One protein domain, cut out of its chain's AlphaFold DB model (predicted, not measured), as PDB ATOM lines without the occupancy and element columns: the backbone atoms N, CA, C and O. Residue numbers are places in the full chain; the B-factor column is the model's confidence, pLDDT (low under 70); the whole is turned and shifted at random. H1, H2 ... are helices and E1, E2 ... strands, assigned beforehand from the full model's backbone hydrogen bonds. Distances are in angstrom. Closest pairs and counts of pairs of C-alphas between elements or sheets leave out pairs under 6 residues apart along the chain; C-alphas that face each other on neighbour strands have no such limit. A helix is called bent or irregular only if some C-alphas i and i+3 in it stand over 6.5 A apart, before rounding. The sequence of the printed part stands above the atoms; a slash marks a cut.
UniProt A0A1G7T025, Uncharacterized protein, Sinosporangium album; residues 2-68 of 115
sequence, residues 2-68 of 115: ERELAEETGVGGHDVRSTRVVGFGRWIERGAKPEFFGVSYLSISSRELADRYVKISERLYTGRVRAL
ATOM      1  N   GLU A   2      11.424 -39.956  22.277       91.62
ATOM      2  CA  GLU A   2      12.708 -39.238  22.059       91.62
ATOM      3  C   GLU A   2      13.399 -39.614  20.736       91.62
ATOM      4  O   GLU A   2      13.892 -38.742  20.032       91.62
ATOM      5  N   ARG A   3      13.348 -40.897  20.348       90.88
ATOM      6  CA  ARG A   3      13.810 -41.367  19.029       90.88
ATOM      7  C   ARG A   3      13.110 -40.650  17.863       90.88
ATOM      8  O   ARG A   3      13.781 -40.234  16.931       90.88
ATOM      9  N   GLU A   4      11.786 -40.511  17.926       89.38
ATOM     10  CA  GLU A   4      10.986 -39.867  16.867       89.38
ATOM     11  C   GLU A   4      11.278 -38.367  16.816       89.38
ATOM     12  O   GLU A   4      11.543 -37.827  15.749       89.38
ATOM     13  N   LEU A   5      11.356 -37.714  17.983       90.06
ATOM     14  CA  LEU A   5      11.778 -36.319  18.083       90.06
ATOM     15  C   LEU A   5      13.147 -36.114  17.423       90.06
ATOM     16  O   LEU A   5      13.317 -35.180  16.643       90.06
ATOM     17  N   ALA A   6      14.112 -36.991  17.702       89.44
ATOM     18  CA  ALA A   6      15.444 -36.917  17.115       89.44
ATOM     19  C   ALA A   6      15.433 -37.091  15.589       89.44
ATOM     20  O   ALA A   6      16.117 -36.353  14.881       89.44
ATOM     21  N   GLU A   7      14.652 -38.042  15.077       87.25
ATOM     22  CA  GLU A   7      14.523 -38.306  13.641       87.25
ATOM     23  C   GLU A   7      13.900 -37.113  12.897       87.25
ATOM     24  O   GLU A   7      14.462 -36.658  11.898       87.25
ATOM     25  N   GLU A   8      12.809 -36.551  13.420       86.50
ATOM     26  CA  GLU A   8      12.020 -35.506  12.750       86.50
ATOM     27  C   GLU A   8      12.598 -34.091  12.899       86.50
ATOM     28  O   GLU A   8      12.274 -33.204  12.108       86.50
ATOM     29  N   THR A   9      13.447 -33.854  13.906       85.75
ATOM     30  CA  THR A   9      13.943 -32.500  14.228       85.75
ATOM     31  C   THR A   9      15.466 -32.371  14.280       85.75
ATOM     32  O   THR A   9      15.983 -31.258  14.323       85.75
ATOM     33  N   GLY A  10      16.209 -33.482  14.285       88.12
ATOM     34  CA  GLY A  10      17.663 -33.466  14.477       88.12
ATOM     35  C   GLY A  10      18.104 -33.143  15.913       88.12
ATOM     36  O   GLY A  10      19.283 -32.871  16.153       88.12
ATOM     37  N   VAL A  11      17.181 -33.148  16.879       90.38
ATOM     38  CA  VAL A  11      17.487 -33.074  18.316       90.38
ATOM     39  C   VAL A  11      18.305 -34.303  18.726       90.38
ATOM     40  O   VAL A  11      17.939 -35.437  18.435       90.38
ATOM     41  N   GLY A  12      19.440 -34.090  19.386       89.50
ATOM     42  CA  GLY A  12      20.272 -35.151  19.936       89.50
ATOM     43  C   GLY A  12      19.834 -35.511  21.354       89.50
ATOM     44  O   GLY A  12      19.212 -34.713  22.049       89.50
ATOM     45  N   GLY A  13      20.201 -36.705  21.826       88.25
ATOM     46  CA  GLY A  13      19.842 -37.141  23.183       88.25
ATOM     47  C   GLY A  13      20.360 -36.213  24.292       88.25
ATOM     48  O   GLY A  13      19.694 -36.040  25.303       88.25
ATOM     49  N   HIS A  14      21.504 -35.552  24.086       91.69
ATOM     50  CA  HIS A  14      22.073 -34.586  25.039       91.69
ATOM     51  C   HIS A  14      21.310 -33.251  25.099       91.69
ATOM     52  O   HIS A  14      21.482 -32.481  26.043       91.69
ATOM     53  N   ASP A  15      20.473 -32.971  24.101       94.56
ATOM     54  CA  ASP A  15      19.644 -31.770  24.057       94.56
ATOM     55  C   ASP A  15      18.334 -31.950  24.831       94.56
ATOM     56  O   ASP A  15      17.645 -30.974  25.126       94.56
ATOM     57  N   VAL A  16      17.965 -33.194  25.154       95.69
ATOM     58  CA  VAL A  16      16.756 -33.518  25.911       95.69
ATOM     59  C   VAL A  16      17.092 -33.519  27.398       95.69
ATOM     60  O   VAL A  16      17.839 -34.357  27.889       95.69
ATOM     61  N   ARG A  17      16.515 -32.573  28.146       95.31
ATOM     62  CA  ARG A  17      16.634 -32.533  29.611       95.31
ATOM     63  C   ARG A  17      15.790 -33.614  30.269       95.31
ATOM     64  O   ARG A  17      16.207 -34.213  31.251       95.31
ATOM     65  N   SER A  18      14.568 -33.792  29.778       94.94
ATOM     66  CA  SER A  18      13.649 -34.828  30.245       94.94
ATOM     67  C   SER A  18      12.502 -35.014  29.261       94.94
ATOM     68  O   SER A  18      12.108 -34.070  28.573       94.94
ATOM     69  N   THR A  19      11.913 -36.207  29.269       95.12
ATOM     70  CA  THR A  19      10.650 -36.503  28.597       95.12
ATOM     71  C   THR A  19       9.673 -37.107  29.593       95.12
ATOM     72  O   THR A  19      10.019 -37.997  30.369       95.12
ATOM     73  N   ARG A  20       8.426 -36.628  29.578       95.25
ATOM     74  CA  ARG A  20       7.341 -37.150  30.418       95.25
ATOM     75  C   ARG A  20       6.170 -37.575  29.551       95.25
ATOM     76  O   ARG A  20       5.752 -36.825  28.675       95.25
ATOM     77  N   VAL A  21       5.611 -38.753  29.825       95.94
ATOM     78  CA  VAL A  21       4.302 -39.151  29.292       95.94
ATOM     79  C   VAL A  21       3.231 -38.423  30.098       95.94
ATOM     80  O   VAL A  21       3.222 -38.495  31.325       95.94
ATOM     81  N   VAL A  22       2.352 -37.701  29.409       95.56
ATOM     82  CA  VAL A  22       1.358 -36.797  30.019       95.56
ATOM     83  C   VAL A  22      -0.079 -37.243  29.767       95.56
ATOM     84  O   VAL A  22      -1.014 -36.701  30.349       95.56
ATOM     85  N   GLY A  23      -0.270 -38.226  28.892       92.19
ATOM     86  CA  GLY A  23      -1.581 -38.755  28.571       92.19
ATOM     87  C   GLY A  23      -1.514 -39.862  27.534       92.19
ATOM     88  O   GLY A  23      -0.441 -40.247  27.066       92.19
ATOM     89  N   PHE A  24      -2.686 -40.368  27.173       94.31
ATOM     90  CA  PHE A  24      -2.852 -41.325  26.094       94.31
ATOM     91  C   PHE A  24      -4.229 -41.158  25.450       94.31
ATOM     92  O   PHE A  24      -5.159 -40.635  26.066       94.31
ATOM     93  N   GLY A  25      -4.357 -41.620  24.214       92.88
ATOM     94  CA  GLY A  25      -5.606 -41.666  23.466       92.88
ATOM     95  C   GLY A  25      -5.721 -42.951  22.655       92.88
ATOM     96  O   GLY A  25      -4.811 -43.781  22.641       92.88
ATOM     97  N   ARG A  26      -6.861 -43.131  21.986       94.19
ATOM     98  CA  ARG A  26      -7.095 -44.244  21.062       94.19
ATOM     99  C   ARG A  26      -7.648 -43.716  19.749       94.19
ATOM    100  O   ARG A  26      -8.615 -42.962  19.759       94.19
ATOM    101  N   TRP A  27      -7.066 -44.164  18.645       90.44
ATOM    102  CA  TRP A  27      -7.541 -43.854  17.297       90.44
ATOM    103  C   TRP A  27      -8.647 -44.833  16.928       90.44
ATOM    104  O   TRP A  27      -8.367 -45.974  16.549       90.44
ATOM    105  N   ILE A  28      -9.904 -44.430  17.099       93.94
ATOM    106  CA  ILE A  28     -11.063 -45.318  16.927       93.94
ATOM    107  C   ILE A  28     -11.122 -45.846  15.492       93.94
ATOM    108  O   ILE A  28     -11.228 -47.052  15.276       93.94
ATOM    109  N   GLU A  29     -10.908 -44.965  14.523       93.81
ATOM    110  CA  GLU A  29     -10.832 -45.243  13.089       93.81
ATOM    111  C   GLU A  29      -9.644 -46.131  12.678       93.81
ATOM    112  O   GLU A  29      -9.608 -46.635  11.559       93.81
ATOM    113  N   ARG A  30      -8.692 -46.385  13.585       91.44
ATOM    114  CA  ARG A  30      -7.557 -47.299  13.377       91.44
ATOM    115  C   ARG A  30      -7.606 -48.495  14.328       91.44
ATOM    116  O   ARG A  30      -6.579 -48.915  14.860       91.44
ATOM    117  N   GLY A  31      -8.807 -49.021  14.569       95.31
ATOM    118  CA  GLY A  31      -9.014 -50.190  15.430       95.31
ATOM    119  C   GLY A  31      -8.746 -49.898  16.907       95.31
ATOM    120  O   GLY A  31      -8.260 -50.764  17.629       95.31
ATOM    121  N   ALA A  32      -9.015 -48.666  17.347       94.31
ATOM    122  CA  ALA A  32      -8.757 -48.187  18.705       94.31
ATOM    123  C   ALA A  32      -7.292 -48.353  19.161       94.31
ATOM    124  O   ALA A  32      -7.033 -48.561  20.355       94.31
ATOM    125  N   LYS A  33      -6.337 -48.250  18.221       94.75
ATOM    126  CA  LYS A  33      -4.899 -48.330  18.505       94.75
ATOM    127  C   LYS A  33      -4.516 -47.283  19.563       94.75
ATOM    128  O   LYS A  33      -4.851 -46.108  19.378       94.75
ATOM    129  N   PRO A  34      -3.837 -47.678  20.656       93.06
ATOM    130  CA  PRO A  34      -3.420 -46.741  21.689       93.06
ATOM    131  C   PRO A  34      -2.234 -45.889  21.225       93.06
ATOM    132  O   PRO A  34      -1.314 -46.394  20.581       93.06
ATOM    133  N   GLU A  35      -2.236 -44.617  21.617       92.75
ATOM    134  CA  GLU A  35      -1.113 -43.695  21.445       92.75
ATOM    135  C   GLU A  35      -0.844 -42.919  22.731       92.75
ATOM    136  O   GLU A  35      -1.773 -42.448  23.385       92.75
ATOM    137  N   PHE A  36       0.433 -42.790  23.089       94.12
ATOM    138  CA  PHE A  36       0.879 -42.028  24.251       94.12
ATOM    139  C   PHE A  36       1.310 -40.630  23.828       94.12
ATOM    140  O   PHE A  36       1.994 -40.458  22.820       94.12
ATOM    141  N   PHE A  37       0.956 -39.636  24.633       94.00
ATOM    142  CA  PHE A  37       1.365 -38.250  24.435       94.00
ATOM    143  C   PHE A  37       2.418 -37.903  25.469       94.00
ATOM    144  O   PHE A  37       2.304 -38.286  26.636       94.00
ATOM    145  N   GLY A  38       3.433 -37.153  25.066       94.38
ATOM    146  CA  GLY A  38       4.467 -36.725  25.986       94.38
ATOM    147  C   GLY A  38       5.074 -35.396  25.600       94.38
ATOM    148  O   GLY A  38       4.894 -34.897  24.491       94.38
ATOM    149  N   VAL A  39       5.747 -34.818  26.582       95.69
ATOM    150  CA  VAL A  39       6.400 -33.518  26.499       95.69
ATOM    151  C   VAL A  39       7.880 -33.736  26.755       95.69
ATOM    152  O   VAL A  39       8.250 -34.304  27.785       95.69
ATOM    153  N   SER A  40       8.706 -33.281  25.818       95.19
ATOM    154  CA  SER A  40      10.160 -33.248  25.957       95.19
ATOM    155  C   SER A  40      10.610 -31.821  26.240       95.19
ATOM    156  O   SER A  40      10.294 -30.905  25.482       95.19
ATOM    157  N   TYR A  41      11.361 -31.635  27.319       94.75
ATOM    158  CA  TYR A  41      11.994 -30.366  27.661       94.75
ATOM    159  C   TYR A  41      13.399 -30.345  27.081       94.75
ATOM    160  O   TYR A  41      14.192 -31.249  27.349       94.75
ATOM    161  N   LEU A  42      13.713 -29.313  26.304       95.12
ATOM    162  CA  LEU A  42      15.000 -29.187  25.629       95.12
ATOM    163  C   LEU A  42      15.924 -28.203  26.357       95.12
ATOM    164  O   LEU A  42      15.465 -27.256  26.994       95.12
ATOM    165  N   SER A  43      17.232 -28.440  26.283       95.62
ATOM    166  CA  SER A  43      18.279 -27.537  26.782       95.62
ATOM    167  C   SER A  43      18.714 -26.492  25.753       95.62
ATOM    168  O   SER A  43      19.412 -25.552  26.127       95.62
ATOM    169  N   ILE A  44      18.278 -26.645  24.502       93.69
ATOM    170  CA  ILE A  44      18.600 -25.772  23.373       93.69
ATOM    171  C   ILE A  44      17.501 -24.743  23.110       93.69
ATOM    172  O   ILE A  44      16.323 -24.959  23.410       93.69
ATOM    173  N   SER A  45      17.883 -23.623  22.509       93.00
ATOM    174  CA  SER A  45      16.962 -22.574  22.082       93.00
ATOM    175  C   SER A  45      16.198 -22.940  20.805       93.00
ATOM    176  O   SER A  45      16.604 -23.787  20.008       93.00
ATOM    177  N   SER A  46      15.096 -22.229  20.556       91.19
ATOM    178  CA  SER A  46      14.349 -22.330  19.296       91.19
ATOM    179  C   SER A  46      15.180 -21.950  18.068       91.19
ATOM    180  O   SER A  46      14.923 -22.467  16.983       91.19
ATOM    181  N   ARG A  47      16.180 -21.071  18.230       89.12
ATOM    182  CA  ARG A  47      17.114 -20.692  17.164       89.12
ATOM    183  C   ARG A  47      18.044 -21.847  16.816       89.12
ATOM    184  O   ARG A  47      18.131 -22.217  15.654       89.12
ATOM    185  N   GLU A  48      18.666 -22.454  17.824       89.31
ATOM    186  CA  GLU A  48      19.523 -23.630  17.627       89.31
ATOM    187  C   GLU A  48      18.752 -24.801  17.019       89.31
ATOM    188  O   GLU A  48      19.310 -25.542  16.216       89.31
ATOM    189  N   LEU A  49      17.470 -24.958  17.371       88.00
ATOM    190  CA  LEU A  49      16.592 -25.957  16.764       88.00
ATOM    191  C   LEU A  49      16.320 -25.671  15.278       88.00
ATOM    192  O   LEU A  49      16.302 -26.599  14.474       88.00
ATOM    193  N   ALA A  50      16.111 -24.405  14.906       83.62
ATOM    194  CA  ALA A  50      15.825 -24.012  13.524       83.62
ATOM    195  C   ALA A  50      17.006 -24.267  12.573       83.62
ATOM    196  O   ALA A  50      16.791 -24.561  11.399       83.62
ATOM    197  N   ASP A  51      18.232 -24.199  13.093       82.62
ATOM    198  CA  ASP A  51      19.458 -24.433  12.328       82.62
ATOM    199  C   ASP A  51      19.791 -25.934  12.170       82.62
ATOM    200  O   ASP A  51      20.784 -26.293  11.529       82.62
ATOM    201  N   ARG A  52      18.979 -26.842  12.737       80.94
ATOM    202  CA  ARG A  52      19.254 -28.283  12.689       80.94
ATOM    203  C   ARG A  52      18.849 -28.936  11.380       80.94
ATOM    204  O   ARG A  52      17.823 -28.648  10.768       80.94
ATOM    205  N   TYR A  53      19.671 -29.901  10.985       68.56
ATOM    206  CA  TYR A  53      19.456 -30.692   9.789       68.56
ATOM    207  C   TYR A  53      18.583 -31.916  10.082       68.56
ATOM    208  O   TYR A  53      19.003 -32.845  10.772       68.56
ATOM    209  N   VAL A  54      17.389 -31.945   9.495       71.00
ATOM    210  CA  VAL A  54      16.533 -33.138   9.451       71.00
ATOM    211  C   VAL A  54      17.001 -34.041   8.310       71.00
ATOM    212  O   VAL A  54      17.221 -33.569   7.189       71.00
ATOM    213  N   LYS A  55      17.150 -35.346   8.579       66.75
ATOM    214  CA  LYS A  55      17.554 -36.331   7.563       66.75
ATOM    215  C   LYS A  55      16.597 -36.285   6.369       66.75
ATOM    216  O   LYS A  55      15.385 -36.194   6.536       66.75
ATOM    217  N   ILE A  56      17.135 -36.404   5.153       63.84
ATOM    218  CA  ILE A  56      16.335 -36.332   3.917       63.84
ATOM    219  C   ILE A  56      15.231 -37.403   3.888       63.84
ATOM    220  O   ILE A  56      14.153 -37.129   3.366       63.84
ATOM    221  N   SER A  57      15.465 -38.579   4.486       69.38
ATOM    222  CA  SER A  57      14.477 -39.665   4.573       69.38
ATOM    223  C   SER A  57      13.193 -39.259   5.301       69.38
ATOM    224  O   SER A  57      12.114 -39.687   4.905       69.38
ATOM    225  N   GLU A  58      13.291 -38.379   6.299       71.94
ATOM    226  CA  GLU A  58      12.149 -37.952   7.116       71.94
ATOM    227  C   GLU A  58      11.333 -36.829   6.463       71.94
ATOM    228  O   GLU A  58      10.202 -36.562   6.867       71.94
ATOM    229  N   ARG A  59      11.848 -36.195   5.397       66.00
ATOM    230  CA  ARG A  59      11.142 -35.114   4.678       66.00
ATOM    231  C   ARG A  59       9.858 -35.574   3.985       66.00
ATOM    232  O   ARG A  59       9.026 -34.742   3.643       66.00
ATOM    233  N   LEU A  60       9.699 -36.880   3.767       69.75
ATOM    234  CA  LEU A  60       8.468 -37.466   3.225       69.75
ATOM    235  C   LEU A  60       7.300 -37.386   4.219       69.75
ATOM    236  O   LEU A  60       6.148 -37.326   3.793       69.75
ATOM    237  N   TYR A  61       7.596 -37.371   5.520       76.69
ATOM    238  CA  TYR A  61       6.601 -37.390   6.596       76.69
ATOM    239  C   TYR A  61       6.563 -36.073   7.382       76.69
ATOM    240  O   TYR A  61       5.514 -35.692   7.900       76.69
ATOM    241  N   THR A  62       7.675 -35.334   7.405       78.56
ATOM    242  CA  THR A  62       7.800 -34.038   8.077       78.56
ATOM    243  C   THR A  62       7.907 -32.909   7.059       78.56
ATOM    244  O   THR A  62       8.936 -32.730   6.409       78.56
ATOM    245  N   GLY A  63       6.851 -32.099   6.950       79.06
ATOM    246  CA  GLY A  63       6.844 -30.940   6.053       79.06
ATOM    247  C   GLY A  63       7.672 -29.758   6.570       79.06
ATOM    248  O   GLY A  63       8.391 -29.124   5.802       79.06
ATOM    249  N   ARG A  64       7.560 -29.430   7.867       81.38
ATOM    250  CA  ARG A  64       8.296 -28.325   8.510       81.38
ATOM    251  C   ARG A  64       8.292 -28.438  10.034       81.38
ATOM    252  O   ARG A  64       7.300 -28.878  10.610       81.38
ATOM    253  N   VAL A  65       9.336 -27.911  10.673       83.94
ATOM    254  CA  VAL A  65       9.398 -27.661  12.124       83.94
ATOM    255  C   VAL A  65       9.126 -26.179  12.382       83.94
ATOM    256  O   VAL A  65       9.604 -25.316  11.647       83.94
ATOM    257  N   ARG A  66       8.327 -25.865  13.408       86.50
ATOM    258  CA  ARG A  66       7.994 -24.485  13.788       86.50
ATOM    259  C   ARG A  66       8.200 -24.282  15.280       86.50
ATOM    260  O   ARG A  66       7.683 -25.058  16.076       86.50
ATOM    261  N   ALA A  67       8.869 -23.195  15.644       90.19
ATOM    262  CA  ALA A  67       8.892 -22.702  17.013       90.19
ATOM    263  C   ALA A  67       7.827 -21.613  17.175       90.19
ATOM    264  O   ALA A  67       7.824 -20.633  16.430       90.19
ATOM    265  N   LEU A  68       6.922 -21.790  18.137       91.31
ATOM    266  CA  LEU A  68       5.877 -20.821  18.458       91.31
ATOM    267  C   LEU A  68       6.093 -20.327  19.894       91.31
ATOM    268  O   LEU A  68       6.103 -21.156  20.806       91.31
TER     269      LEU A  68
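Overview. This is residues 2 to 68 of the 115 residues of an uncharacterized protein of Sinosporangium album (UniProt A0A1G7T025). A long, bent two-stranded hairpin, E1 and E2, runs along one side, and beyond its base the chain curves through the short helices H2 and H3 in a loose C, with H1 inside the curve. The 67 printed residues hold three named helices and two named strands, in the order H1, E1, E2, H2, H3, and the sheet is antiparallel. The class is mixed, helices and strands; the whole is loose, with a radius of gyration of the C-alphas of 13.8 A and spans of 38 by 27 by 22 A.

Arrangement. Start at H1, residues 2 to 9, and go on to E1, residues 16 to 27, where the closest C-alphas of the two, those of Glu 2 and Thr 19, are 7.4 A apart. E1 bends by 59 degrees at residue 23 and forms a hairpin with E2, residues 33 to 42, at 158 degrees between directions; look for N 22 and O 37 at 2.8 A and N 35 and O 25 at 2.9 A, within hydrogen-bond range. H1 is close to but not clearly touching H2, residues 46 to 50, with closest C-alphas Thr 9 and Leu 49 at 7.5 A. It is also close to but not clearly touching H3, residues 56 to 60, with closest C-alphas Glu 8 and Glu 58 at 6.1 A. H2 and H3 are apart. In H1 and H2 every O i to N i+4 pair is within hydrogen-bond range; in H3 it is 0 of 1, beside 1 of 2 O i to N i+3 pairs.

Along the chain. Find C-alpha 2 at (12.708, -39.238, 22.059); from there H1 runs 10.4 A. E1 spans 27.8 A and E2 28.5 A, ending at C-alpha 42, (15.000, -29.187, 25.629). H2 spans 6.2 A. H3 spans 8.0 A to C-alpha 60 at (8.468, -37.466, 3.225) and is irregular, but only just: C-alphas 57 and 60 are 6.54 A apart.

Size, cuts and confidence. The two C-alphas farthest apart, those of Gly 31 and Arg 47, are 39.4 A from each other. The printed part has no cut and no long link. Confidence is under 70 at residues 53, 55 to 57 and 59 to 60.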